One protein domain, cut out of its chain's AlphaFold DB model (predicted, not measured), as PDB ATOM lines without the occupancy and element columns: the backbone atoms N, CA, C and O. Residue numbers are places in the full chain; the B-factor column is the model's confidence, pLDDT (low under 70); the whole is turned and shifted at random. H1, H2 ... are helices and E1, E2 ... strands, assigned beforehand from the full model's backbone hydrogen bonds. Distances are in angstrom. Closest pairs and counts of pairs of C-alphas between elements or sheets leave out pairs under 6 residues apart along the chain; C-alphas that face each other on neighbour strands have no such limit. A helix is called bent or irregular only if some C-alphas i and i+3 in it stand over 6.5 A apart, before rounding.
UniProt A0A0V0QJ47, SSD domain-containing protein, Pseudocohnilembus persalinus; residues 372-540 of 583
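This is residues 372 to 540 of the 583 residues of the protein "SSD domain-containing protein" of Pseudocohnilembus persalinus (UniProt A0A0V0QJ47). A small, strongly twisted sheet built round the long strand E6 makes the core; helix H1 covers part of one face, H2, H3 and H4 cluster past the edge where E4 and E5 lie, and the long helix H5 passes by the opposite edge, at E7. From the end of E1 the chain turns into the hairpin E2 and E3, whose loop, residues 385 to 397, reaches far from the core. The printed part has 169 residues, with five named helices and seven named strands in the order E1 E2 E3 H1 E4 H2 H3 H4 E5 E6 H5 E7; the class is mixed, helices and strands. The branched sheet of E1, E4, E5, E6 and E7 has antiparallel neighbours, and E2 and E3 make a second, antiparallel sheet. The whole is compact, with a radius of gyration of the C-alphas of 17.1 A and spans of 50 by 41 by 33 A.

Find C-alpha 488 at (-19.391, -20.229, 30.733); from there E6 runs 30.6 A to residue 498. E1 is residues 373 to 378, 16.6 A, beginning at C-alpha (-42.913, -31.358, 38.401). E4 is 429 to 435, 11.3 A; E5, 482 to 485, 10.2 A; E7, 536 to 538, 7.0 A; E2, 380 to 384, 10.7 A; E3, 398 to 401, 9.2 A. H1 is 410 to 424, 21.6 A; H2, 437 to 446, 14.3 A; H3, 456 to 467, 17.3 A; H4, 474 to 478, 6.1 A. H5, 507 to 526, runs 29.2 A to C-alpha (-34.994, -35.327, 17.231).

Start at E6: E1 lies on one side, with N 376 and O 494 at 2.8 A, and E4 and E5 on the other, with N 435 and O 495 at 2.8 A and, in the hairpin E5 and E6, N 490 and O 483 at 2.9 A. Look for E7 on the other side of E1 from E6, beside residues 374 to 377, with N 375 and O 538 at 2.8 A. E1 runs on into E2 at 99 degrees; in the hairpin E2 and E3, N 381 and O 400 are at 2.8 A. H1 is on the sheet at a height of 11.1 A, along the strands, over E6 and only just over E4, on which 3 of its C-alphas fall. H1 and H2 touch at a steep tilt of 64 degrees, closest at C-alphas Leu 417 and Ile 438, 6.1 A. H2 and H3 only just touch, with 3 pairs of C-alphas within 8 A, by residues 463 to 466 of H3 alone; the closest are Phe 441 and Phe 466, 6.9 A. H3 and H4 touch only at the corner, at C-alphas Ile 467 and Tyr 474, 5.0 A. H5 only grazes the sheet; its C-alpha Leu 521 is 7.4 A from that of Lys 536. H3 is irregular, with C-alphas 457 and 460 at 7.1 A and 6 of 8 O i to N i+4 pairs within hydrogen-bond range; in H1, H2, H4 and H5 every such pair is.

The C-alphas of Trp 391 and Asn 449 are the two farthest apart, 54.7 A. The printed part has no cut, and the link from E2 to E3 is long. Mean pLDDT of the printed part is 84.4; look for values under 70 at residues 431 to 432, 501 to 508 and 529 to 533.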
ATOM      1  N   ILE A 372     -46.983 -33.679  38.716       77.00
ATOM      2  CA  ILE A 372     -45.586 -34.119  38.778       77.00
ATOM      3  C   ILE A 372     -44.713 -33.009  38.169       77.00
ATOM      4  O   ILE A 372     -44.822 -32.767  36.962       77.00
ATOM      5  N   PRO A 373     -43.849 -32.327  38.950       84.44
ATOM      6  CA  PRO A 373     -42.913 -31.358  38.401       84.44
ATOM      7  C   PRO A 373     -41.802 -32.090  37.651       84.44
ATOM      8  O   PRO A 373     -41.141 -32.983  38.188       84.44
ATOM      9  N   ILE A 374     -41.580 -31.691  36.407       88.50
ATOM     10  CA  ILE A 374     -40.590 -32.269  35.510       88.50
ATOM     11  C   ILE A 374     -39.564 -31.200  35.173       88.50
ATOM     12  O   ILE A 374     -39.879 -30.092  34.751       88.50
ATOM     13  N   TYR A 375     -38.306 -31.559  35.374       90.19
ATOM     14  CA  TYR A 375     -37.153 -30.725  35.107       90.19
ATOM     15  C   TYR A 375     -36.466 -31.259  33.862       90.19
ATOM     16  O   TYR A 375     -35.891 -32.350  33.874       90.19
ATOM     17  N   LEU A 376     -36.546 -30.484  32.789       90.38
ATOM     18  CA  LEU A 376     -35.849 -30.727  31.539       90.38
ATOM     19  C   LEU A 376     -34.493 -30.038  31.622       90.38
ATOM     20  O   LEU A 376     -34.438 -28.819  31.735       90.38
ATOM     21  N   PHE A 377     -33.402 -30.798  31.598       87.94
ATOM     22  CA  PHE A 377     -32.054 -30.260  31.739       87.94
ATOM     23  C   PHE A 377     -31.160 -30.606  30.547       87.94
ATOM     24  O   PHE A 377     -31.261 -31.679  29.949       87.94
ATOM     25  N   GLN A 378     -30.261 -29.677  30.228       88.94
ATOM     26  CA  GLN A 378     -29.209 -29.788  29.215       88.94
ATOM     27  C   GLN A 378     -27.860 -29.410  29.839       88.94
ATOM     28  O   GLN A 378     -27.824 -28.638  30.795       88.94
ATOM     29  N   GLY A 379     -26.757 -29.941  29.301       85.25
ATOM     30  CA  GLY A 379     -25.396 -29.634  29.769       85.25
ATOM     31  C   GLY A 379     -24.701 -30.744  30.566       85.25
ATOM     32  O   GLY A 379     -23.592 -30.549  31.061       85.25
ATOM     33  N   SER A 380     -25.301 -31.936  30.674       85.00
ATOM     34  CA  SER A 380     -24.640 -33.101  31.281       85.00
ATOM     35  C   SER A 380     -24.775 -34.378  30.446       85.00
ATOM     36  O   SER A 380     -25.855 -34.748  29.975       85.00
ATOM     37  N   LYS A 381     -23.668 -35.119  30.310       82.81
ATOM     38  CA  LYS A 381     -23.606 -36.434  29.647       82.81
ATOM     39  C   LYS A 381     -24.106 -37.562  30.541       82.81
ATOM     40  O   LYS A 381     -24.648 -38.540  30.032       82.81
ATOM     41  N   GLY A 382     -24.082 -37.386  31.858       82.44
ATOM     42  CA  GLY A 382     -24.626 -38.347  32.814       82.44
ATOM     43  C   GLY A 382     -24.003 -38.187  34.192       82.44
ATOM     44  O   GLY A 382     -23.437 -37.143  34.502       82.44
ATOM     45  N   ILE A 383     -24.110 -39.234  35.005       82.44
ATOM     46  CA  ILE A 383     -23.486 -39.307  36.327       82.44
ATOM     47  C   ILE A 383     -22.439 -40.415  36.280       82.44
ATOM     48  O   ILE A 383     -22.754 -41.551  35.918       82.44
ATOM     49  N   GLN A 384     -21.204 -40.088  36.645       83.50
ATOM     50  CA  GLN A 384     -20.142 -41.058  36.834       83.50
ATOM     51  C   GLN A 384     -20.336 -41.765  38.173       83.50
ATOM     52  O   GLN A 384     -20.405 -41.128  39.223       83.50
ATOM     53  N   ARG A 385     -20.417 -43.098  38.121       82.50
ATOM     54  CA  ARG A 385     -20.600 -43.957  39.302       82.50
ATOM     55  C   ARG A 385     -19.432 -44.910  39.568       82.50
ATOM     56  O   ARG A 385     -19.531 -45.796  40.409       82.50
ATOM     57  N   THR A 386     -18.321 -44.751  38.853       80.12
ATOM     58  CA  THR A 386     -17.127 -45.591  39.031       80.12
ATOM     59  C   THR A 386     -16.488 -45.332  40.393       80.12
ATOM     60  O   THR A 386     -16.162 -44.189  40.696       80.12
ATOM     61  N   GLY A 387     -16.284 -46.383  41.194       78.12
ATOM     62  CA  GLY A 387     -15.673 -46.274  42.527       78.12
ATOM     63  C   GLY A 387     -16.625 -45.796  43.629       78.12
ATOM     64  O   GLY A 387     -16.175 -45.485  44.729       78.12
ATOM     65  N   ILE A 388     -17.928 -45.728  43.346       79.94
ATOM     66  CA  ILE A 388     -18.941 -45.342  44.326       79.94
ATOM     67  C   ILE A 388     -19.514 -46.588  44.979       79.94
ATOM     68  O   ILE A 388     -19.958 -47.510  44.297       79.94
ATOM     69  N   ASP A 389     -19.525 -46.579  46.307       82.06
ATOM     70  CA  ASP A 389     -20.191 -47.602  47.096       82.06
ATOM     71  C   ASP A 389     -21.711 -47.506  46.897       82.06
ATOM     72  O   ASP A 389     -22.341 -46.529  47.308       82.06
ATOM     73  N   ILE A 390     -22.298 -48.541  46.286       82.00
ATOM     74  CA  ILE A 390     -23.745 -48.653  46.067       82.00
ATOM     75  C   ILE A 390     -24.537 -48.644  47.373       82.00
ATOM     76  O   ILE A 390     -25.725 -48.346  47.347       82.00
ATOM     77  N   TRP A 391     -23.895 -48.960  48.498       85.50
ATOM     78  CA  TRP A 391     -24.491 -48.991  49.828       85.50
ATOM     79  C   TRP A 391     -24.525 -47.605  50.493       85.50
ATOM     80  O   TRP A 391     -25.231 -47.403  51.483       85.50
ATOM     81  N   ASN A 392     -23.834 -46.612  49.928       82.00
ATOM     82  CA  ASN A 392     -23.818 -45.257  50.456       82.00
ATOM     83  C   ASN A 392     -24.868 -44.368  49.770       82.00
ATOM     84  O   ASN A 392     -24.627 -43.784  48.715       82.00
ATOM     85  N   THR A 393     -26.015 -44.173  50.425       77.81
ATOM     86  CA  THR A 393     -27.093 -43.290  49.934       77.81
ATOM     87  C   THR A 393     -26.682 -41.820  49.796       77.81
ATOM     88  O   THR A 393     -27.349 -41.071  49.084       77.81
ATOM     89  N   ARG A 394     -25.601 -41.383  50.459       74.88
ATOM     90  CA  ARG A 394     -25.160 -39.977  50.463       74.88
ATOM     91  C   ARG A 394     -24.337 -39.612  49.231       74.88
ATOM     92  O   ARG A 394     -24.279 -38.444  48.862       74.88
ATOM     93  N   LYS A 395     -23.691 -40.589  48.589       76.56
ATOM     94  CA  LYS A 395     -22.832 -40.367  47.418       76.56
ATOM     95  C   LYS A 395     -23.463 -40.998  46.184       76.56
ATOM     96  O   LYS A 395     -23.278 -42.173  45.916       76.56
ATOM     97  N   ILE A 396     -24.196 -40.193  45.419       75.44
ATOM     98  CA  ILE A 396     -24.871 -40.634  44.183       75.44
ATOM     99  C   ILE A 396     -23.893 -40.647  42.993       75.44
ATOM    100  O   ILE A 396     -24.024 -41.463  42.077       75.44
ATOM    101  N   GLY A 397     -22.919 -39.735  43.025       82.69
ATOM    102  CA  GLY A 397     -21.814 -39.629  42.081       82.69
ATOM    103  C   GLY A 397     -21.571 -38.249  41.525       82.69
ATOM    104  O   GLY A 397     -22.218 -37.280  41.918       82.69
ATOM    105  N   GLU A 398     -20.584 -38.176  40.644       84.81
ATOM    106  CA  GLU A 398     -20.117 -36.923  40.064       84.81
ATOM    107  C   GLU A 398     -20.773 -36.703  38.704       84.81
ATOM    108  O   GLU A 398     -20.936 -37.627  37.905       84.81
ATOM    109  N   VAL A 399     -21.205 -35.472  38.439       83.88
ATOM    110  CA  VAL A 399     -21.860 -35.135  37.174       83.88
ATOM    111  C   VAL A 399     -20.804 -35.017  36.079       83.88
ATOM    112  O   VAL A 399     -19.870 -34.230  36.187       83.88
ATOM    113  N   ILE A 400     -20.994 -35.751  34.985       87.62
ATOM    114  CA  ILE A 400     -20.186 -35.600  33.774       87.62
ATOM    115  C   ILE A 400     -20.800 -34.462  32.964       87.62
ATOM    116  O   ILE A 400     -21.857 -34.632  32.347       87.62
ATOM    117  N   LEU A 401     -20.149 -33.302  32.975       85.81
ATOM    118  CA  LEU A 401     -20.570 -32.144  32.190       85.81
ATOM    119  C   LEU A 401     -20.340 -32.380  30.695       85.81
ATOM    120  O   LEU A 401     -19.395 -33.056  30.285       85.81
ATOM    121  N   ASP A 402     -21.220 -31.814  29.873       84.75
ATOM    122  CA  ASP A 402     -21.030 -31.818  28.430       84.75
ATOM    123  C   ASP A 402     -20.165 -30.625  28.003       84.75
ATOM    124  O   ASP A 402     -20.607 -29.480  28.016       84.75
ATOM    125  N   GLY A 403     -18.908 -30.885  27.630       81.94
ATOM    126  CA  GLY A 403     -17.974 -29.835  27.211       81.94
ATOM    127  C   GLY A 403     -18.395 -29.089  25.938       81.94
ATOM    128  O   GLY A 403     -17.985 -27.938  25.752       81.94
ATOM    129  N   GLU A 404     -19.223 -29.719  25.102       82.88
ATOM    130  CA  GLU A 404     -19.740 -29.178  23.840       82.88
ATOM    131  C   GLU A 404     -21.047 -28.385  24.024       82.88
ATOM    132  O   GLU A 404     -21.567 -27.806  23.061       82.88
ATOM    133  N   PHE A 405     -21.598 -28.355  25.241       86.62
ATOM    134  CA  PHE A 405     -22.773 -27.553  25.554       86.62
ATOM    135  C   PHE A 405     -22.413 -26.065  25.525       86.62
ATOM    136  O   PHE A 405     -21.517 -25.595  26.230       86.62
ATOM    137  N   ASP A 406     -23.123 -25.326  24.675       85.50
ATOM    138  CA  ASP A 406     -23.003 -23.877  24.535       85.50
ATOM    139  C   ASP A 406     -24.315 -23.331  23.967       85.50
ATOM    140  O   ASP A 406     -24.741 -23.786  22.903       85.50
ATOM    141  N   LEU A 407     -24.946 -22.379  24.659       87.50
ATOM    142  CA  LEU A 407     -26.158 -21.677  24.210       87.50
ATOM    143  C   LEU A 407     -25.871 -20.266  23.677       87.50
ATOM    144  O   LEU A 407     -26.797 -19.576  23.267       87.50
ATOM    145  N   SER A 408     -24.605 -19.845  23.635       87.81
ATOM    146  CA  SER A 408     -24.208 -18.517  23.159       87.81
ATOM    147  C   SER A 408     -24.566 -18.250  21.687       87.81
ATOM    148  O   SER A 408     -24.959 -17.123  21.385       87.81
ATOM    149  N   PRO A 409     -24.490 -19.211  20.740       90.56
ATOM    150  CA  PRO A 409     -24.860 -18.958  19.348       90.56
ATOM    151  C   PRO A 409     -26.340 -18.554  19.182       90.56
ATOM    152  O   PRO A 409     -27.213 -19.254  19.704       90.56
ATOM    153  N   PRO A 410     -26.666 -17.517  18.381       90.94
ATOM    154  CA  PRO A 410     -28.045 -17.042  18.196       90.94
ATOM    155  C   PRO A 410     -29.032 -18.128  17.746       90.94
ATOM    156  O   PRO A 410     -30.177 -18.164  18.187       90.94
ATOM    157  N   GLN A 411     -28.571 -19.061  16.904       89.00
ATOM    158  CA  GLN A 411     -29.373 -20.199  16.442       89.00
ATOM    159  C   GLN A 411     -29.820 -21.095  17.606       89.00
ATOM    160  O   GLN A 411     -30.967 -21.534  17.635       89.00
ATOM    161  N   LYS A 412     -28.941 -21.330  18.587       87.75
ATOM    162  CA  LYS A 412     -29.237 -22.160  19.760       87.75
ATOM    163  C   LYS A 412     -30.118 -21.425  20.774       87.75
ATOM    164  O   LYS A 412     -31.005 -22.046  21.353       87.75
ATOM    165  N   GLN A 413     -29.945 -20.108  20.928       90.00
ATOM    166  CA  GLN A 413     -30.854 -19.270  21.727       90.00
ATOM    167  C   GLN A 413     -32.287 -19.342  21.180       90.00
ATOM    168  O   GLN A 413     -33.232 -19.578  21.931       90.00
ATOM    169  N   GLN A 414     -32.446 -19.201  19.859       90.69
ATOM    170  CA  GLN A 414     -33.752 -19.294  19.209       90.69
ATOM    171  C   GLN A 414     -34.346 -20.704  19.310       90.69
ATOM    172  O   GLN A 414     -35.549 -20.849  19.499       90.69
ATOM    173  N   GLN A 415     -33.522 -21.750  19.230       88.62
ATOM    174  CA  GLN A 415     -33.979 -23.127  19.432       88.62
ATOM    175  C   GLN A 415     -34.511 -23.375  20.840       88.62
ATOM    176  O   GLN A 415     -35.537 -24.032  20.980       88.62
ATOM    177  N   LEU A 416     -33.852 -22.839  21.870       89.06
ATOM    178  CA  LEU A 416     -34.334 -22.950  23.246       89.06
ATOM    179  C   LEU A 416     -35.669 -22.217  23.435       89.06
ATOM    180  O   LEU A 416     -36.547 -22.713  24.134       89.06
ATOM    181  N   LEU A 417     -35.845 -21.066  22.780       90.81
ATOM    182  CA  LEU A 417     -37.121 -20.352  22.791       90.81
ATOM    183  C   LEU A 417     -38.226 -21.155  22.090       90.81
ATOM    184  O   LEU A 417     -39.284 -21.362  22.672       90.81
ATOM    185  N   ASN A 418     -37.952 -21.672  20.887       90.12
ATOM    186  CA  ASN A 418     -38.900 -22.505  20.144       90.12
ATOM    187  C   ASN A 418     -39.283 -23.767  20.931       90.12
ATOM    188  O   ASN A 418     -40.433 -24.191  20.891       90.12
ATOM    189  N   LEU A 419     -38.333 -24.356  21.666       89.38
ATOM    190  CA  LEU A 419     -38.595 -25.473  22.567       89.38
ATOM    191  C   LEU A 419     -39.606 -25.081  23.651       89.38
ATOM    192  O   LEU A 419     -40.544 -25.829  23.895       89.38
ATOM    193  N   CYS A 420     -39.438 -23.923  24.291       89.62
ATOM    194  CA  CYS A 420     -40.386 -23.455  25.303       89.62
ATOM    195  C   CYS A 420     -41.775 -23.181  24.716       89.62
ATOM    196  O   CYS A 420     -42.773 -23.532  25.340       89.62
ATOM    197  N   ASP A 421     -41.849 -22.651  23.497       89.94
ATOM    198  CA  ASP A 421     -43.124 -22.434  22.806       89.94
ATOM    199  C   ASP A 421     -43.803 -23.759  22.399       89.94
ATOM    200  O   ASP A 421     -45.030 -23.858  22.429       89.94
ATOM    201  N   ASP A 422     -43.027 -24.791  22.049       88.25
ATOM    202  CA  ASP A 422     -43.526 -26.152  21.802       88.25
ATOM    203  C   ASP A 422     -44.029 -26.814  23.098       88.25
ATOM    204  O   ASP A 422     -45.050 -27.500  23.081       88.25
ATOM    205  N   LEU A 423     -43.347 -26.592  24.229       88.19
ATOM    206  CA  LEU A 423     -43.760 -27.104  25.540       88.19
ATOM    207  C   LEU A 423     -45.114 -26.527  25.972       88.19
ATOM    208  O   LEU A 423     -45.959 -27.275  26.446       88.19
ATOM    209  N   VAL A 424     -45.352 -25.233  25.750       86.94
ATOM    210  CA  VAL A 424     -46.636 -24.587  26.082       86.94
ATOM    211  C   VAL A 424     -47.809 -25.162  25.274       86.94
ATOM    212  O   VAL A 424     -48.937 -25.137  25.743       86.94
ATOM    213  N   LYS A 425     -47.565 -25.698  24.072       86.69
ATOM    214  CA  LYS A 425     -48.611 -26.271  23.203       86.69
ATOM    215  C   LYS A 425     -48.909 -27.746  23.474       86.69
ATOM    216  O   LYS A 425     -49.753 -28.316  22.791       86.69
ATOM    217  N   SER A 426     -48.157 -28.391  24.361       85.50
ATOM    218  CA  SER A 426     -48.269 -29.829  24.586       85.50
ATOM    219  C   SER A 426     -49.371 -30.149  25.587       85.50
ATOM    220  O   SER A 426     -49.324 -29.678  26.718       85.50
ATOM    221  N   ASP A 427     -50.267 -31.068  25.222       84.50
ATOM    222  CA  ASP A 427     -51.322 -31.586  26.109       84.50
ATOM    223  C   ASP A 427     -50.768 -32.328  27.348       84.50
ATOM    224  O   ASP A 427     -51.503 -32.651  28.280       84.50
ATOM    225  N   LEU A 428     -49.463 -32.635  27.368       83.44
ATOM    226  CA  LEU A 428     -48.789 -33.263  28.509       83.44
ATOM    227  C   LEU A 428     -48.469 -32.279  29.638       83.44
ATOM    228  O   LEU A 428     -48.078 -32.712  30.726       83.44
ATOM    229  N   ILE A 429     -48.582 -30.977  29.392       84.75
ATOM    230  CA  ILE A 429     -48.177 -29.915  30.310       84.75
ATOM    231  C   ILE A 429     -49.416 -29.130  30.735       84.75
ATOM    232  O   ILE A 429     -50.315 -28.897  29.937       84.75
ATOM    233  N   LEU A 430     -49.481 -28.752  32.012       79.12
ATOM    234  CA  LEU A 430     -50.552 -27.884  32.500       79.12
ATOM    235  C   LEU A 430     -50.389 -26.473  31.927       79.12
ATOM    236  O   LEU A 430     -49.291 -25.906  31.983       79.12
ATOM    237  N   ASP A 431     -51.490 -25.908  31.430       68.06
ATOM    238  CA  ASP A 431     -51.538 -24.552  30.880       68.06
ATOM    239  C   ASP A 431     -50.882 -23.537  31.832       68.06
ATOM    240  O   ASP A 431     -51.082 -23.572  33.047       68.06
ATOM    241  N   GLU A 432     -50.065 -22.640  31.270       68.38
ATOM    242  CA  GLU A 432     -49.335 -21.576  31.985       68.38
ATOM    243  C   GLU A 432     -48.312 -22.049  33.045       68.38
ATOM    244  O   GLU A 432     -47.761 -21.231  33.781       68.38
ATOM    245  N   GLN A 433     -47.974 -23.347  33.104       75.81
ATOM    246  CA  GLN A 433     -47.013 -23.899  34.077       75.81
ATOM    247  C   GLN A 433     -45.681 -24.347  33.456       75.81
ATOM    248  O   GLN A 433     -45.134 -25.402  33.799       75.81
ATOM    249  N   VAL A 434     -45.134 -23.516  32.563       84.69
ATOM    250  CA  VAL A 434     -43.783 -23.655  31.992       84.69
ATOM    251  C   VAL A 434     -42.891 -22.535  32.529       84.69
ATOM    252  O   VAL A 434     -42.958 -21.393  32.088       84.69
ATOM    253  N   ASP A 435     -42.012 -22.864  33.473       87.75
ATOM    254  CA  ASP A 435     -40.989 -21.951  33.986       87.75
ATOM    255  C   ASP A 435     -39.767 -21.983  33.044       87.75
ATOM    256  O   ASP A 435     -38.797 -22.720  33.265       87.75
ATOM    257  N   CYS A 436     -39.818 -21.181  31.975       90.81
ATOM    258  CA  CYS A 436     -38.745 -21.072  30.987       90.81
ATOM    259  C   CYS A 436     -38.001 -19.730  31.069       90.81
ATOM    260  O   CYS A 436     -38.513 -18.671  30.706       90.81
ATOM    261  N   TRP A 437     -36.735 -19.772  31.489       92.00
ATOM    262  CA  TRP A 437     -35.942 -18.561  31.718       92.00
ATOM    263  C   TRP A 437     -35.615 -17.779  30.435       92.00
ATOM    264  O   TRP A 437     -35.457 -16.563  30.505       92.00
ATOM    265  N   ILE A 438     -35.552 -18.427  29.260       92.00
ATOM    266  CA  ILE A 438     -35.235 -17.741  27.991       92.00
ATOM    267  C   ILE A 438     -36.379 -16.827  27.523       92.00
ATOM    268  O   ILE A 438     -36.124 -15.803  26.891       92.00
ATOM    269  N   GLN A 439     -37.634 -17.158  27.858       92.12
ATOM    270  CA  GLN A 439     -38.791 -16.306  27.568       92.12
ATOM    271  C   GLN A 439     -38.719 -15.025  28.409       92.12
ATOM    272  O   GLN A 439     -38.830 -13.928  27.860       92.12
ATOM    273  N   ASN A 440     -38.402 -15.155  29.702       91.38
ATOM    274  CA  ASN A 440     -38.170 -14.013  30.592       91.38
ATOM    275  C   ASN A 440     -36.922 -13.211  30.201       91.38
ATOM    276  O   ASN A 440     -36.886 -11.996  30.366       91.38
ATOM    277  N   PHE A 441     -35.889 -13.866  29.671       93.19
ATOM    278  CA  PHE A 441     -34.714 -13.175  29.149       93.19
ATOM    279  C   PHE A 441     -35.065 -12.340  27.912       93.19
ATOM    280  O   PHE A 441     -34.648 -11.190  27.805       93.19
ATOM    281  N   LYS A 442     -35.897 -12.868  27.005       94.06
ATOM    282  CA  LYS A 442     -36.399 -12.124  25.843       94.06
ATOM    283  C   LYS A 442     -37.229 -10.903  26.251       94.06
ATOM    284  O   LYS A 442     -37.028  -9.835  25.680       94.06
ATOM    285  N   THR A 443     -38.139 -11.032  27.219       92.19
ATOM    286  CA  THR A 443     -38.915  -9.878  27.714       92.19
ATOM    287  C   THR A 443     -38.003  -8.842  28.372       92.19
ATOM    288  O   THR A 443     -38.078  -7.666  28.035       92.19
ATOM    289  N   TRP A 444     -37.052  -9.287  29.195       94.44
ATOM    290  CA  TRP A 444     -36.053  -8.435  29.846       94.44
ATOM    291  C   TRP A 444     -35.160  -7.655  28.862       94.44
ATOM    292  O   TRP A 444     -34.790  -6.509  29.140       94.44
ATOM    293  N   LEU A 445     -34.817  -8.255  27.716       93.81
ATOM    294  CA  LEU A 445     -34.083  -7.594  26.629       93.81
ATOM    295  C   LEU A 445     -34.950  -6.557  25.907       93.81
ATOM    296  O   LEU A 445     -34.487  -5.439  25.671       93.81
ATOM    297  N   ASN A 446     -36.202  -6.909  25.595       92.88
ATOM    298  CA  ASN A 446     -37.146  -6.012  24.924       92.88
ATOM    299  C   ASN A 446     -37.407  -4.746  25.752       92.88
ATOM    300  O   ASN A 446     -37.383  -3.650  25.198       92.88
ATOM    301  N   ASP A 447     -37.550  -4.878  27.074       92.00
ATOM    302  CA  ASP A 447     -37.725  -3.745  27.997       92.00
ATOM    303  C   ASP A 447     -36.524  -2.780  27.994       92.00
ATOM    304  O   ASP A 447     -36.642  -1.612  28.366       92.00
ATOM    305  N   ARG A 448     -35.353  -3.252  27.547       90.19
ATOM    306  CA  ARG A 448     -34.110  -2.474  27.416       90.19
ATOM    307  C   ARG A 448     -33.786  -2.090  25.972       90.19
ATOM    308  O   ARG A 448     -32.689  -1.600  25.712       90.19
ATOM    309  N   ASN A 449     -34.720  -2.286  25.040       91.56
ATOM    310  CA  ASN A 449     -34.541  -2.057  23.602       91.56
ATOM    311  C   ASN A 449     -33.387  -2.870  22.977       91.56
ATOM    312  O   ASN A 449     -32.782  -2.441  21.993       91.56
ATOM    313  N   ILE A 450     -33.073  -4.045  23.532       91.50
ATOM    314  CA  ILE A 450     -32.097  -4.984  22.966       91.50
ATOM    315  C   ILE A 450     -32.856  -6.056  22.181       91.50
ATOM    316  O   ILE A 450     -33.849  -6.604  22.651       91.50
ATOM    317  N   THR A 451     -32.388  -6.372  20.973       90.94
ATOM    318  CA  THR A 451     -33.023  -7.381  20.118       90.94
ATOM    319  C   THR A 451     -32.601  -8.799  20.511       90.94
ATOM    320  O   THR A 451     -31.429  -9.073  20.770       90.94
ATOM    321  N   PHE A 452     -33.571  -9.715  20.548       90.75
ATOM    322  CA  PHE A 452     -33.347 -11.153  20.719       90.75
ATOM    323  C   PHE A 452     -33.465 -11.868  19.360       90.75
ATOM    324  O   PHE A 452     -34.410 -11.566  18.624       90.75
ATOM    325  N   PRO A 453     -32.601 -12.847  19.025       91.38
ATOM    326  CA  PRO A 453     -31.476 -13.373  19.807       91.38
ATOM    327  C   PRO A 453     -30.259 -12.434  19.830       91.38
ATOM    328  O   PRO A 453     -29.984 -11.716  18.871       91.38
ATOM    329  N   VAL A 454     -29.506 -12.478  20.927       91.88
ATOM    330  CA  VAL A 454     -28.322 -11.633  21.148       91.88
ATOM    331  C   VAL A 454     -27.116 -12.226  20.414       91.88
ATOM    332  O   VAL A 454     -27.000 -13.447  20.282       91.88
ATOM    333  N   GLN A 455     -26.180 -11.388  19.957       91.44
ATOM    334  CA  GLN A 455     -24.923 -11.867  19.370       91.44
ATOM    335  C   GLN A 455     -24.135 -12.743  20.357       91.44
ATOM    336  O   GLN A 455     -24.141 -12.502  21.563       91.44
ATOM    337  N   GLN A 456     -23.397 -13.730  19.838       88.44
ATOM    338  CA  GLN A 456     -22.686 -14.723  20.653       88.44
ATOM    339  C   GLN A 456     -21.751 -14.102  21.706       88.44
ATOM    340  O   GLN A 456     -21.707 -14.574  22.837       88.44
ATOM    341  N   SER A 457     -21.048 -13.020  21.360       88.56
ATOM    342  CA  SER A 457     -20.135 -12.305  22.264       88.56
ATOM    343  C   SER A 457     -20.846 -11.528  23.376       88.56
ATOM    344  O   SER A 457     -20.268 -11.292  24.433       88.56
ATOM    345  N   GLN A 458     -22.093 -11.122  23.145       90.06
ATOM    346  CA  GLN A 458     -22.883 -10.313  24.071       90.06
ATOM    347  C   GLN A 458     -23.808 -11.161  24.951       90.06
ATOM    348  O   GLN A 458     -24.315 -10.658  25.949       90.06
ATOM    349  N   PHE A 459     -23.999 -12.441  24.623       91.06
ATOM    350  CA  PHE A 459     -24.908 -13.326  25.343       91.06
ATOM    351  C   PHE A 459     -24.547 -13.475  26.827       91.06
ATOM    352  O   PHE A 459     -25.365 -13.143  27.679       91.06
ATOM    353  N   ILE A 460     -23.323 -13.909  27.147       90.50
ATOM    354  CA  ILE A 460     -22.886 -14.105  28.540       90.50
ATOM    355  C   ILE A 460     -22.893 -12.793  29.347       90.50
ATOM    356  O   ILE A 460     -23.460 -12.796  30.440       90.50
ATOM    357  N   PRO A 461     -22.355 -11.660  28.844       91.88
ATOM    358  CA  PRO A 461     -22.450 -10.385  29.553       91.88
ATOM    359  C   PRO A 461     -23.888  -9.991  29.901       91.88
ATOM    360  O   PRO A 461     -24.159  -9.599  31.032       91.88
ATOM    361  N   GLN A 462     -24.824 -10.133  28.956       91.69
ATOM    362  CA  GLN A 462     -26.234  -9.815  29.199       91.69
ATOM    363  C   GLN A 462     -26.892 -10.815  30.154       91.69
ATOM    364  O   GLN A 462     -27.670 -10.420  31.021       91.69
ATOM    365  N   LEU A 463     -26.541 -12.097  30.047       91.31
ATOM    366  CA  LEU A 463     -27.036 -13.147  30.930       91.31
ATOM    367  C   LEU A 463     -26.595 -12.922  32.385       91.31
ATOM    368  O   LEU A 463     -27.412 -13.054  33.293       91.31
ATOM    369  N   ASN A 464     -25.344 -12.510  32.612       90.38
ATOM    370  CA  ASN A 464     -24.832 -12.168  33.943       90.38
ATOM    371  C   ASN A 464     -25.604 -11.002  34.582       90.38
ATOM    372  O   ASN A 464     -25.834 -11.000  35.791       90.38
ATOM    373  N   ILE A 465     -26.038 -10.019  33.789       92.06
ATOM    374  CA  ILE A 465     -26.864  -8.913  34.293       92.06
ATOM    375  C   ILE A 465     -28.288  -9.409  34.576       92.06
ATOM    376  O   ILE A 465     -28.830  -9.122  35.639       92.06
ATOM    377  N   PHE A 466     -28.872 -10.195  33.668       92.81
ATOM    378  CA  PHE A 466     -30.211 -10.766  33.824       92.81
ATOM    379  C   PHE A 466     -30.350 -11.600  35.099       92.81
ATOM    380  O   PHE A 466     -31.294 -11.414  35.855       92.81
ATOM    381  N   ILE A 467     -29.400 -12.492  35.371       90.75
ATOM    382  CA  ILE A 467     -29.410 -13.392  36.537       90.75
ATOM    383  C   ILE A 467     -29.420 -12.622  37.864       90.75
ATOM    384  O   ILE A 467     -29.982 -13.100  38.848       90.75
ATOM    385  N   ASN A 468     -28.845 -11.419  37.883       89.81
ATOM    386  CA  ASN A 468     -28.831 -10.538  39.048       89.81
ATOM    387  C   ASN A 468     -30.037  -9.581  39.102       89.81
ATOM    388  O   ASN A 468     -30.190  -8.845  40.076       89.81
ATOM    389  N   ASP A 469     -30.900  -9.578  38.083       90.31
ATOM    390  CA  ASP A 469     -32.116  -8.769  38.054       90.31
ATOM    391  C   ASP A 469     -33.165  -9.361  39.016       90.31
ATOM    392  O   ASP A 469     -33.586 -10.509  38.827       90.31
ATOM    393  N   PRO A 470     -33.613  -8.607  40.038       86.56
ATOM    394  CA  PRO A 470     -34.486  -9.128  41.089       86.56
ATOM    395  C   PRO A 470     -35.891  -9.477  40.588       86.56
ATOM    396  O   PRO A 470     -36.594 -10.240  41.250       86.56
ATOM    397  N   VAL A 471     -36.310  -8.927  39.444       85.25
ATOM    398  CA  VAL A 471     -37.659  -9.104  38.897       85.25
ATOM    399  C   VAL A 471     -37.694 -10.288  37.939       85.25
ATOM    400  O   VAL A 471     -38.574 -11.141  38.046       85.25
ATOM    401  N   TYR A 472     -36.734 -10.364  37.014       86.12
ATOM    402  CA  TYR A 472     -36.811 -11.321  35.910       86.12
ATOM    403  C   TYR A 472     -35.943 -12.569  36.094       86.12
ATOM    404  O   TYR A 472     -36.438 -13.681  35.898       86.12
ATOM    405  N   GLY A 473     -34.658 -12.409  36.430       84.38
ATOM    406  CA  GLY A 473     -33.682 -13.505  36.355       84.38
ATOM    407  C   GLY A 473     -33.286 -14.121  37.693       84.38
ATOM    408  O   GLY A 473     -32.996 -15.319  37.743       84.38
ATOM    409  N   TYR A 474     -33.359 -13.365  38.793       86.88
ATOM    410  CA  TYR A 474     -32.935 -13.824  40.120       86.88
ATOM    411  C   TYR A 474     -33.661 -15.096  40.581       86.88
ATOM    412  O   TYR A 474     -33.037 -16.002  41.139       86.88
ATOM    413  N   LYS A 475     -34.961 -15.235  40.267       88.94
ATOM    414  CA  LYS A 475     -35.750 -16.457  40.528       88.94
ATOM    415  C   LYS A 475     -35.079 -17.700  39.931       88.94
ATOM    416  O   LYS A 475     -34.996 -18.732  40.593       88.94
ATOM    417  N   PHE A 476     -34.592 -17.613  38.694       87.94
ATOM    418  CA  PHE A 476     -34.003 -18.749  37.983       87.94
ATOM    419  C   PHE A 476     -32.612 -19.104  38.499       87.94
ATOM    420  O   PHE A 476     -32.267 -20.284  38.541       87.94
ATOM    421  N   MET A 477     -31.843 -18.115  38.956       85.75
ATOM    422  CA  MET A 477     -30.558 -18.365  39.605       85.75
ATOM    423  C   MET A 477     -30.732 -19.038  40.963       85.75
ATOM    424  O   MET A 477     -30.117 -20.069  41.233       85.75
ATOM    425  N   ASN A 478     -31.618 -18.492  41.799       85.06
ATOM    426  CA  ASN A 478     -31.889 -19.019  43.134       85.06
ATOM    427  C   ASN A 478     -32.465 -20.446  43.073       85.06
ATOM    428  O   ASN A 478     -32.086 -21.312  43.860       85.06
ATOM    429  N   ASN A 479     -33.307 -20.723  42.073       84.38
ATOM    430  CA  ASN A 479     -33.842 -22.061  41.816       84.38
ATOM    431  C   ASN A 479     -32.863 -22.990  41.075       84.38
ATOM    432  O   ASN A 479     -33.222 -24.130  40.777       84.38
ATOM    433  N   LYS A 480     -31.634 -22.534  40.793       88.81
ATOM    434  CA  LYS A 480     -30.572 -23.289  40.108       88.81
ATOM    435  C   LYS A 480     -30.957 -23.759  38.704       88.81
ATOM    436  O   LYS A 480     -30.544 -24.841  38.299       88.81
ATOM    437  N   TYR A 481     -31.731 -22.978  37.950       89.81
ATOM    438  CA  TYR A 481     -32.092 -23.320  36.565       89.81
ATOM    439  C   TYR A 481     -31.013 -22.929  35.561       89.81
ATOM    440  O   TYR A 481     -30.974 -23.462  34.456       89.81
ATOM    441  N   ILE A 482     -30.118 -22.028  35.954       90.38
ATOM    442  CA  ILE A 482     -28.999 -21.574  35.139       90.38
ATOM    443  C   ILE A 482     -27.715 -21.853  35.917       90.38
ATOM    444  O   ILE A 482     -27.597 -21.463  37.078       90.38
ATOM    445  N   GLY A 483     -26.769 -22.550  35.287       87.69
ATOM    446  CA  GLY A 483     -25.457 -22.831  35.862       87.69
ATOM    447  C   GLY A 483     -24.351 -22.110  35.110       87.69
ATOM    448  O   GLY A 483     -24.132 -22.399  33.934       87.69
ATOM    449  N   LEU A 484     -23.622 -21.228  35.789       86.50
ATOM    450  CA  LEU A 484     -22.457 -20.533  35.241       86.50
ATOM    451  C   LEU A 484     -21.203 -20.890  36.041       86.50
ATOM    452  O   LEU A 484     -21.198 -20.789  37.265       86.50
ATOM    453  N   ILE A 485     -20.136 -21.286  35.345       83.00
ATOM    454  CA  ILE A 485     -18.793 -21.452  35.916       83.00
ATOM    455  C   ILE A 485     -17.813 -20.708  35.014       83.00
ATOM    456  O   ILE A 485     -17.765 -20.981  33.816       83.00
ATOM    457  N   ASN A 486     -17.023 -19.794  35.587       80.75
ATOM    458  CA  ASN A 486     -16.018 -18.995  34.871       80.75
ATOM    459  C   ASN A 486     -16.581 -18.320  33.603       80.75
ATOM    460  O   ASN A 486     -16.018 -18.474  32.522       80.75
ATOM    461  N   ASP A 487     -17.734 -17.649  33.724       81.00
ATOM    462  CA  ASP A 487     -18.438 -16.995  32.607       81.00
ATOM    463  C   ASP A 487     -18.797 -17.931  31.434       81.00
ATOM    464  O   ASP A 487     -19.055 -17.495  30.313       81.00
ATOM    465  N   LYS A 488     -18.869 -19.244  31.681       83.75
ATOM    466  CA  LYS A 488     -19.391 -20.229  30.733       83.75
ATOM    467  C   LYS A 488     -20.664 -20.861  31.278       83.75
ATOM    468  O   LYS A 488     -20.704 -21.343  32.412       83.75
ATOM    469  N   LEU A 489     -21.695 -20.900  30.440       86.50
ATOM    470  CA  LEU A 489     -22.930 -21.612  30.737       86.50
ATOM    471  C   LEU A 489     -22.689 -23.122  30.655       86.50
ATOM    472  O   LEU A 489     -22.408 -23.651  29.583       86.50
ATOM    473  N   ILE A 490     -22.788 -23.801  31.796       87.56
ATOM    474  CA  ILE A 490     -22.514 -25.240  31.927       87.56
ATOM    475  C   ILE A 490     -23.775 -26.097  31.878       87.56
ATOM    476  O   ILE A 490     -23.710 -27.233  31.421       87.56
ATOM    477  N   TYR A 491     -24.915 -25.579  32.337       89.62
ATOM    478  CA  TYR A 491     -26.189 -26.278  32.242       89.62
ATOM    479  C   TYR A 491     -27.364 -25.297  32.220       89.62
ATOM    480  O   TYR A 491     -27.267 -24.161  32.694       89.62
ATOM    481  N   SER A 492     -28.482 -25.764  31.672       90.06
ATOM    482  CA  SER A 492     -29.761 -25.052  31.623       90.06
ATOM    483  C   SER A 492     -30.887 -26.003  32.012       90.06
ATOM    484  O   SER A 492     -30.874 -27.165  31.597       90.06
ATOM    485  N   VAL A 493     -31.851 -25.518  32.794       91.88
ATOM    486  CA  VAL A 493     -33.027 -26.271  33.245       91.88
ATOM    487  C   VAL A 493     -34.299 -25.495  32.920       91.88
ATOM    488  O   VAL A 493     -34.387 -24.291  33.153       91.88
ATOM    489  N   ILE A 494     -35.300 -26.209  32.417       91.56
ATOM    490  CA  ILE A 494     -36.675 -25.739  32.259       91.56
ATOM    491  C   ILE A 494     -37.544 -26.598  33.172       91.56
ATOM    492  O   ILE A 494     -37.456 -27.828  33.132       91.56
ATOM    493  N   LYS A 495     -38.374 -25.964  33.999       91.00
ATOM    494  CA  LYS A 495     -39.349 -26.674  34.829       91.00
ATOM    495  C   LYS A 495     -40.716 -26.612  34.158       91.00
ATOM    496  O   LYS A 495     -41.166 -25.543  33.759       91.00
ATOM    497  N   VAL A 496     -41.374 -27.758  34.074       90.00
ATOM    498  CA  VAL A 496     -42.750 -27.898  33.593       90.00
ATOM    499  C   VAL A 496     -43.543 -28.730  34.586       90.00
ATOM    500  O   VAL A 496     -42.988 -29.626  35.221       90.00
ATOM    501  N   ASN A 497     -44.834 -28.463  34.728       85.50
ATOM    502  CA  ASN A 497     -45.707 -29.309  35.535       85.50
ATOM    503  C   ASN A 497     -46.544 -30.210  34.626       85.50
ATOM    504  O   ASN A 497     -47.224 -29.736  33.718       85.50
ATOM    505  N   SER A 498     -46.475 -31.519  34.871       84.12
ATOM    506  CA  SER A 498     -47.186 -32.519  34.073       84.12
ATOM    507  C   SER A 498     -48.699 -32.423  34.276       84.12
ATOM    508  O   SER A 498     -49.166 -32.426  35.417       84.12
ATOM    509  N   ALA A 499     -49.456 -32.411  33.178       76.38
ATOM    510  CA  ALA A 499     -50.911 -32.584  33.173       76.38
ATOM    511  C   ALA A 499     -51.325 -34.056  33.317       76.38
ATOM    512  O   ALA A 499     -52.447 -34.358  33.722       76.38
ATOM    513  N   VAL A 500     -50.408 -34.980  33.010       71.94
ATOM    514  CA  VAL A 500     -50.643 -36.426  33.080       71.94
ATOM    515  C   VAL A 500     -49.902 -37.029  34.270       71.94
ATOM    516  O   VAL A 500     -48.721 -36.757  34.498       71.94
ATOM    517  N   GLY A 501     -50.592 -37.888  35.017       65.12
ATOM    518  CA  GLY A 501     -50.072 -38.478  36.245       65.12
ATOM    519  C   GLY A 501     -50.224 -37.550  37.448       65.12
ATOM    520  O   GLY A 501     -50.412 -36.342  37.330       65.12
ATOM    521  N   SER A 502     -50.177 -38.139  38.635       68.31
ATOM    522  CA  SER A 502     -50.289 -37.407  39.894       68.31
ATOM    523  C   SER A 502     -49.312 -37.983  40.900       68.31
ATOM    524  O   SER A 502     -49.073 -39.192  40.919       68.31
ATOM    525  N   ILE A 503     -48.795 -37.128  41.780       62.62
ATOM    526  CA  ILE A 503     -47.935 -37.531  42.899       62.62
ATOM    527  C   ILE A 503     -48.569 -38.675  43.702       62.62
ATOM    528  O   ILE A 503     -47.861 -39.574  44.143       62.62
ATOM    529  N   TYR A 504     -49.898 -38.685  43.809       60.28
ATOM    530  CA  TYR A 504     -50.689 -39.693  44.522       60.28
ATOM    531  C   TYR A 504     -51.623 -40.484  43.595       60.28
ATOM    532  O   TYR A 504     -52.528 -41.187  44.046       60.28
ATOM    533  N   GLY A 505     -51.412 -40.350  42.284       59.44
ATOM    534  CA  GLY A 505     -52.183 -41.016  41.246       59.44
ATOM    535  C   GLY A 505     -52.040 -42.535  41.280       59.44
ATOM    536  O   GLY A 505     -51.168 -43.104  41.941       59.44
ATOM    537  N   GLN A 506     -52.913 -43.213  40.534       61.41
ATOM    538  CA  GLN A 506     -52.836 -44.666  40.420       61.41
ATOM    539  C   GLN A 506     -51.498 -45.089  39.804       61.41
ATOM    540  O   GLN A 506     -51.072 -44.512  38.802       61.41
ATOM    541  N   LYS A 507     -50.873 -46.146  40.344       66.06
ATOM    542  CA  LYS A 507     -49.529 -46.591  39.918       66.06
ATOM    543  C   LYS A 507     -49.408 -46.779  38.397       66.06
ATOM    544  O   LYS A 507     -48.467 -46.286  37.787       66.06
ATOM    545  N   LYS A 508     -50.402 -47.424  37.775       67.62
ATOM    546  CA  LYS A 508     -50.444 -47.659  36.321       67.62
ATOM    547  C   LYS A 508     -50.565 -46.365  35.506       67.62
ATOM    548  O   LYS A 508     -49.874 -46.208  34.512       67.62
ATOM    549  N   VAL A 509     -51.382 -45.416  35.970       70.62
ATOM    550  CA  VAL A 509     -51.538 -44.102  35.321       70.62
ATOM    551  C   VAL A 509     -50.212 -43.341  35.332       70.62
ATOM    552  O   VAL A 509     -49.848 -42.718  34.343       70.62
ATOM    553  N   ASN A 510     -49.463 -43.434  36.429       75.81
ATOM    554  CA  ASN A 510     -48.156 -42.797  36.549       75.81
ATOM    555  C   ASN A 510     -47.072 -43.469  35.688       75.81
ATOM    556  O   ASN A 510     -46.184 -42.785  35.183       75.81
ATOM    557  N   GLU A 511     -47.141 -44.786  35.486       79.00
ATOM    558  CA  GLU A 511     -46.270 -45.501  34.541       79.00
ATOM    559  C   GLU A 511     -46.559 -45.117  33.091       79.00
ATOM    560  O   GLU A 511     -45.628 -44.842  32.332       79.00
ATOM    561  N   ASP A 512     -47.837 -45.056  32.716       82.06
ATOM    562  CA  ASP A 512     -48.254 -44.614  31.387       82.06
ATOM    563  C   ASP A 512     -47.827 -43.157  31.148       82.06
ATOM    564  O   ASP A 512     -47.281 -42.846  30.089       82.06
ATOM    565  N   ALA A 513     -47.961 -42.291  32.160       82.25
ATOM    566  CA  ALA A 513     -47.463 -40.917  32.124       82.25
ATOM    567  C   ALA A 513     -45.941 -40.860  31.899       82.25
ATOM    568  O   ALA A 513     -45.472 -40.115  31.040       82.25
ATOM    569  N   LEU A 514     -45.155 -41.668  32.626       85.38
ATOM    570  CA  LEU A 514     -43.703 -41.741  32.433       85.38
ATOM    571  C   LEU A 514     -43.349 -42.178  31.004       85.38
ATOM    572  O   LEU A 514     -42.465 -41.586  30.388       85.38
ATOM    573  N   ASN A 515     -44.035 -43.189  30.463       87.81
ATOM    574  CA  ASN A 515     -43.797 -43.665  29.099       87.81
ATOM    575  C   ASN A 515     -44.123 -42.581  28.059       87.81
ATOM    576  O   ASN A 515     -43.308 -42.337  27.171       87.81
ATOM    577  N   GLN A 516     -45.246 -41.872  28.218       88.62
ATOM    578  CA  GLN A 516     -45.601 -40.734  27.362       88.62
ATOM    579  C   GLN A 516     -44.526 -39.642  27.394       88.62
ATOM    580  O   GLN A 516     -44.120 -39.142  26.348       88.62
ATOM    581  N   TRP A 517     -43.998 -39.318  28.578       88.56
ATOM    582  CA  TRP A 517     -42.909 -38.351  28.724       88.56
ATOM    583  C   TRP A 517     -41.592 -38.818  28.098       88.56
ATOM    584  O   TRP A 517     -40.870 -38.013  27.510       88.56
ATOM    585  N   LEU A 518     -41.263 -40.108  28.202       89.38
ATOM    586  CA  LEU A 518     -40.080 -40.680  27.554       89.38
ATOM    587  C   LEU A 518     -40.189 -40.629  26.028       89.38
ATOM    588  O   LEU A 518     -39.195 -40.341  25.361       89.38
ATOM    589  N   ASP A 519     -41.373 -40.878  25.474       90.88
ATOM    590  CA  ASP A 519     -41.607 -40.780  24.034       90.88
ATOM    591  C   ASP A 519     -41.618 -39.323  23.562       90.88
ATOM    592  O   ASP A 519     -40.981 -38.997  22.559       90.88
ATOM    593  N   TYR A 520     -42.218 -38.417  24.336       89.50
ATOM    594  CA  TYR A 520     -42.170 -36.984  24.055       89.50
ATOM    595  C   TYR A 520     -40.734 -36.442  24.070       89.50
ATOM    596  O   TYR A 520     -40.336 -35.706  23.169       89.50
ATOM    597  N   LEU A 521     -39.901 -36.876  25.020       89.06
ATOM    598  CA  LEU A 521     -38.478 -36.529  25.050       89.06
ATOM    599  C   LEU A 521     -37.713 -36.973  23.799       89.06
ATOM    600  O   LEU A 521     -36.800 -36.264  23.372       89.06
ATOM    601  N   LYS A 522     -38.037 -38.136  23.219       88.50
ATOM    602  CA  LYS A 522     -37.405 -38.581  21.964       88.50
ATOM    603  C   LYS A 522     -37.740 -37.614  20.833       88.50
ATOM    604  O   LYS A 522     -36.828 -37.158  20.153       88.50
ATOM    605  N   ILE A 523     -39.013 -37.232  20.716       88.44
ATOM    606  CA  ILE A 523     -39.488 -36.258  19.721       88.44
ATOM    607  C   ILE A 523     -38.779 -34.910  19.904       88.44
ATOM    608  O   ILE A 523     -38.300 -34.323  18.934       88.44
ATOM    609  N   LEU A 524     -38.659 -34.423  21.145       86.62
ATOM    610  CA  LEU A 524     -37.935 -33.183  21.432       86.62
ATOM    611  C   LEU A 524     -36.461 -33.277  21.020       86.62
ATOM    612  O   LEU A 524     -35.937 -32.354  20.403       86.62
ATOM    613  N   ASN A 525     -35.802 -34.397  21.311       87.50
ATOM    614  CA  ASN A 525     -34.395 -34.606  20.979       87.50
ATOM    615  C   ASN A 525     -34.131 -34.766  19.476       87.50
ATOM    616  O   ASN A 525     -33.053 -34.393  19.019       87.50
ATOM    617  N   GLU A 526     -35.091 -35.267  18.696       85.12
ATOM    618  CA  GLU A 526     -34.994 -35.327  17.231       85.12
ATOM    619  C   GLU A 526     -35.024 -33.940  16.577       85.12
ATOM    620  O   GLU A 526     -34.370 -33.726  15.555       85.12
ATOM    621  N   LYS A 527     -35.744 -32.980  17.176       80.44
ATOM    622  CA  LYS A 527     -35.817 -31.592  16.687       80.44
ATOM    623  C   LYS A 527     -34.553 -30.774  16.978       80.44
ATOM    624  O   LYS A 527     -34.377 -29.694  16.412       80.44
ATOM    625  N   ILE A 528     -33.677 -31.250  17.862       78.69
ATOM    626  CA  ILE A 528     -32.455 -30.546  18.260       78.69
ATOM    627  C   ILE A 528     -31.320 -30.895  17.294       78.69
ATOM    628  O   ILE A 528     -31.127 -32.053  16.927       78.69
ATOM    629  N   LEU A 529     -30.535 -29.890  16.889       65.19
ATOM    630  CA  LEU A 529     -29.372 -30.095  16.017       65.19
ATOM    631  C   LEU A 529     -28.423 -31.151  16.607       65.19
ATOM    632  O   LEU A 529     -28.033 -31.076  17.776       65.19
ATOM    633  N   LYS A 530     -28.036 -32.130  15.779       56.19
ATOM    634  CA  LYS A 530     -27.101 -33.196  16.158       56.19
ATOM    635  C   LYS A 530     -25.764 -32.585  16.586       56.19
ATOM    636  O   LYS A 530     -25.130 -31.909  15.781       56.19
ATOM    637  N   GLY A 531     -25.336 -32.874  17.820       53.66
ATOM    638  CA  GLY A 531     -23.955 -32.632  18.246       53.66
ATOM    639  C   GLY A 531     -23.682 -31.974  19.601       53.66
ATOM    640  O   GLY A 531     -22.548 -31.557  19.725       53.66
ATOM    641  N   SER A 532     -24.628 -31.862  20.561       51.31
ATOM    642  CA  SER A 532     -24.335 -31.714  22.029       51.31
ATOM    643  C   SER A 532     -25.497 -31.261  22.944       51.31
ATOM    644  O   SER A 532     -25.272 -30.786  24.053       51.31
ATOM    645  N   ASN A 533     -26.764 -31.380  22.533       64.19
ATOM    646  CA  ASN A 533     -27.880 -30.745  23.258       64.19
ATOM    647  C   ASN A 533     -29.047 -31.698  23.577       64.19
ATOM    648  O   ASN A 533     -30.200 -31.270  23.599       64.19
ATOM    649  N   GLN A 534     -28.785 -32.989  23.821       76.38
ATOM    650  CA  GLN A 534     -29.865 -33.896  24.218       76.38
ATOM    651  C   GLN A 534     -30.458 -33.460  25.564       76.38
ATOM    652  O   GLN A 534     -29.768 -33.412  26.583       76.38
ATOM    653  N   ILE A 535     -31.748 -33.143  25.549       86.00
ATOM    654  CA  ILE A 535     -32.551 -32.874  26.732       86.00
ATOM    655  C   ILE A 535     -32.738 -34.183  27.480       86.00
ATOM    656  O   ILE A 535     -33.112 -35.214  26.911       86.00
ATOM    657  N   LYS A 536     -32.521 -34.110  28.786       87.62
ATOM    658  CA  LYS A 536     -32.864 -35.159  29.736       87.62
ATOM    659  C   LYS A 536     -33.944 -34.649  30.669       87.62
ATOM    660  O   LYS A 536     -34.060 -33.446  30.876       87.62
ATOM    661  N   GLN A 537     -34.711 -35.565  31.250       88.25
ATOM    662  CA  GLN A 537     -35.705 -35.220  32.258       88.25
ATOM    663  C   GLN A 537     -35.385 -35.836  33.611       88.25
ATOM    664  O   GLN A 537     -34.812 -36.922  33.702       88.25
ATOM    665  N   THR A 538     -35.847 -35.173  34.661       86.19
ATOM    666  CA  THR A 538     -35.979 -35.745  35.997       86.19
ATOM    667  C   THR A 538     -37.204 -35.162  36.691       86.19
ATOM    668  O   THR A 538     -37.558 -34.012  36.465       86.19
ATOM    669  N   SER A 539     -37.843 -35.939  37.553       84.06
ATOM    670  CA  SER A 539     -38.824 -35.451  38.532       84.06
ATOM    671  C   SER A 539     -38.392 -35.834  39.952       84.06
ATOM    672  O   SER A 539     -39.200 -35.934  40.874       84.06
ATOM    673  N   PHE A 540     -37.085 -36.064  40.130       80.94
ATOM    674  CA  PHE A 540     -36.470 -36.510  41.375       80.94
ATOM    675  C   PHE A 540     -37.150 -37.768  41.931       80.94
ATOM    676  O   PHE A 540     -37.050 -38.844  41.342       80.94
TER     677      PHE A 540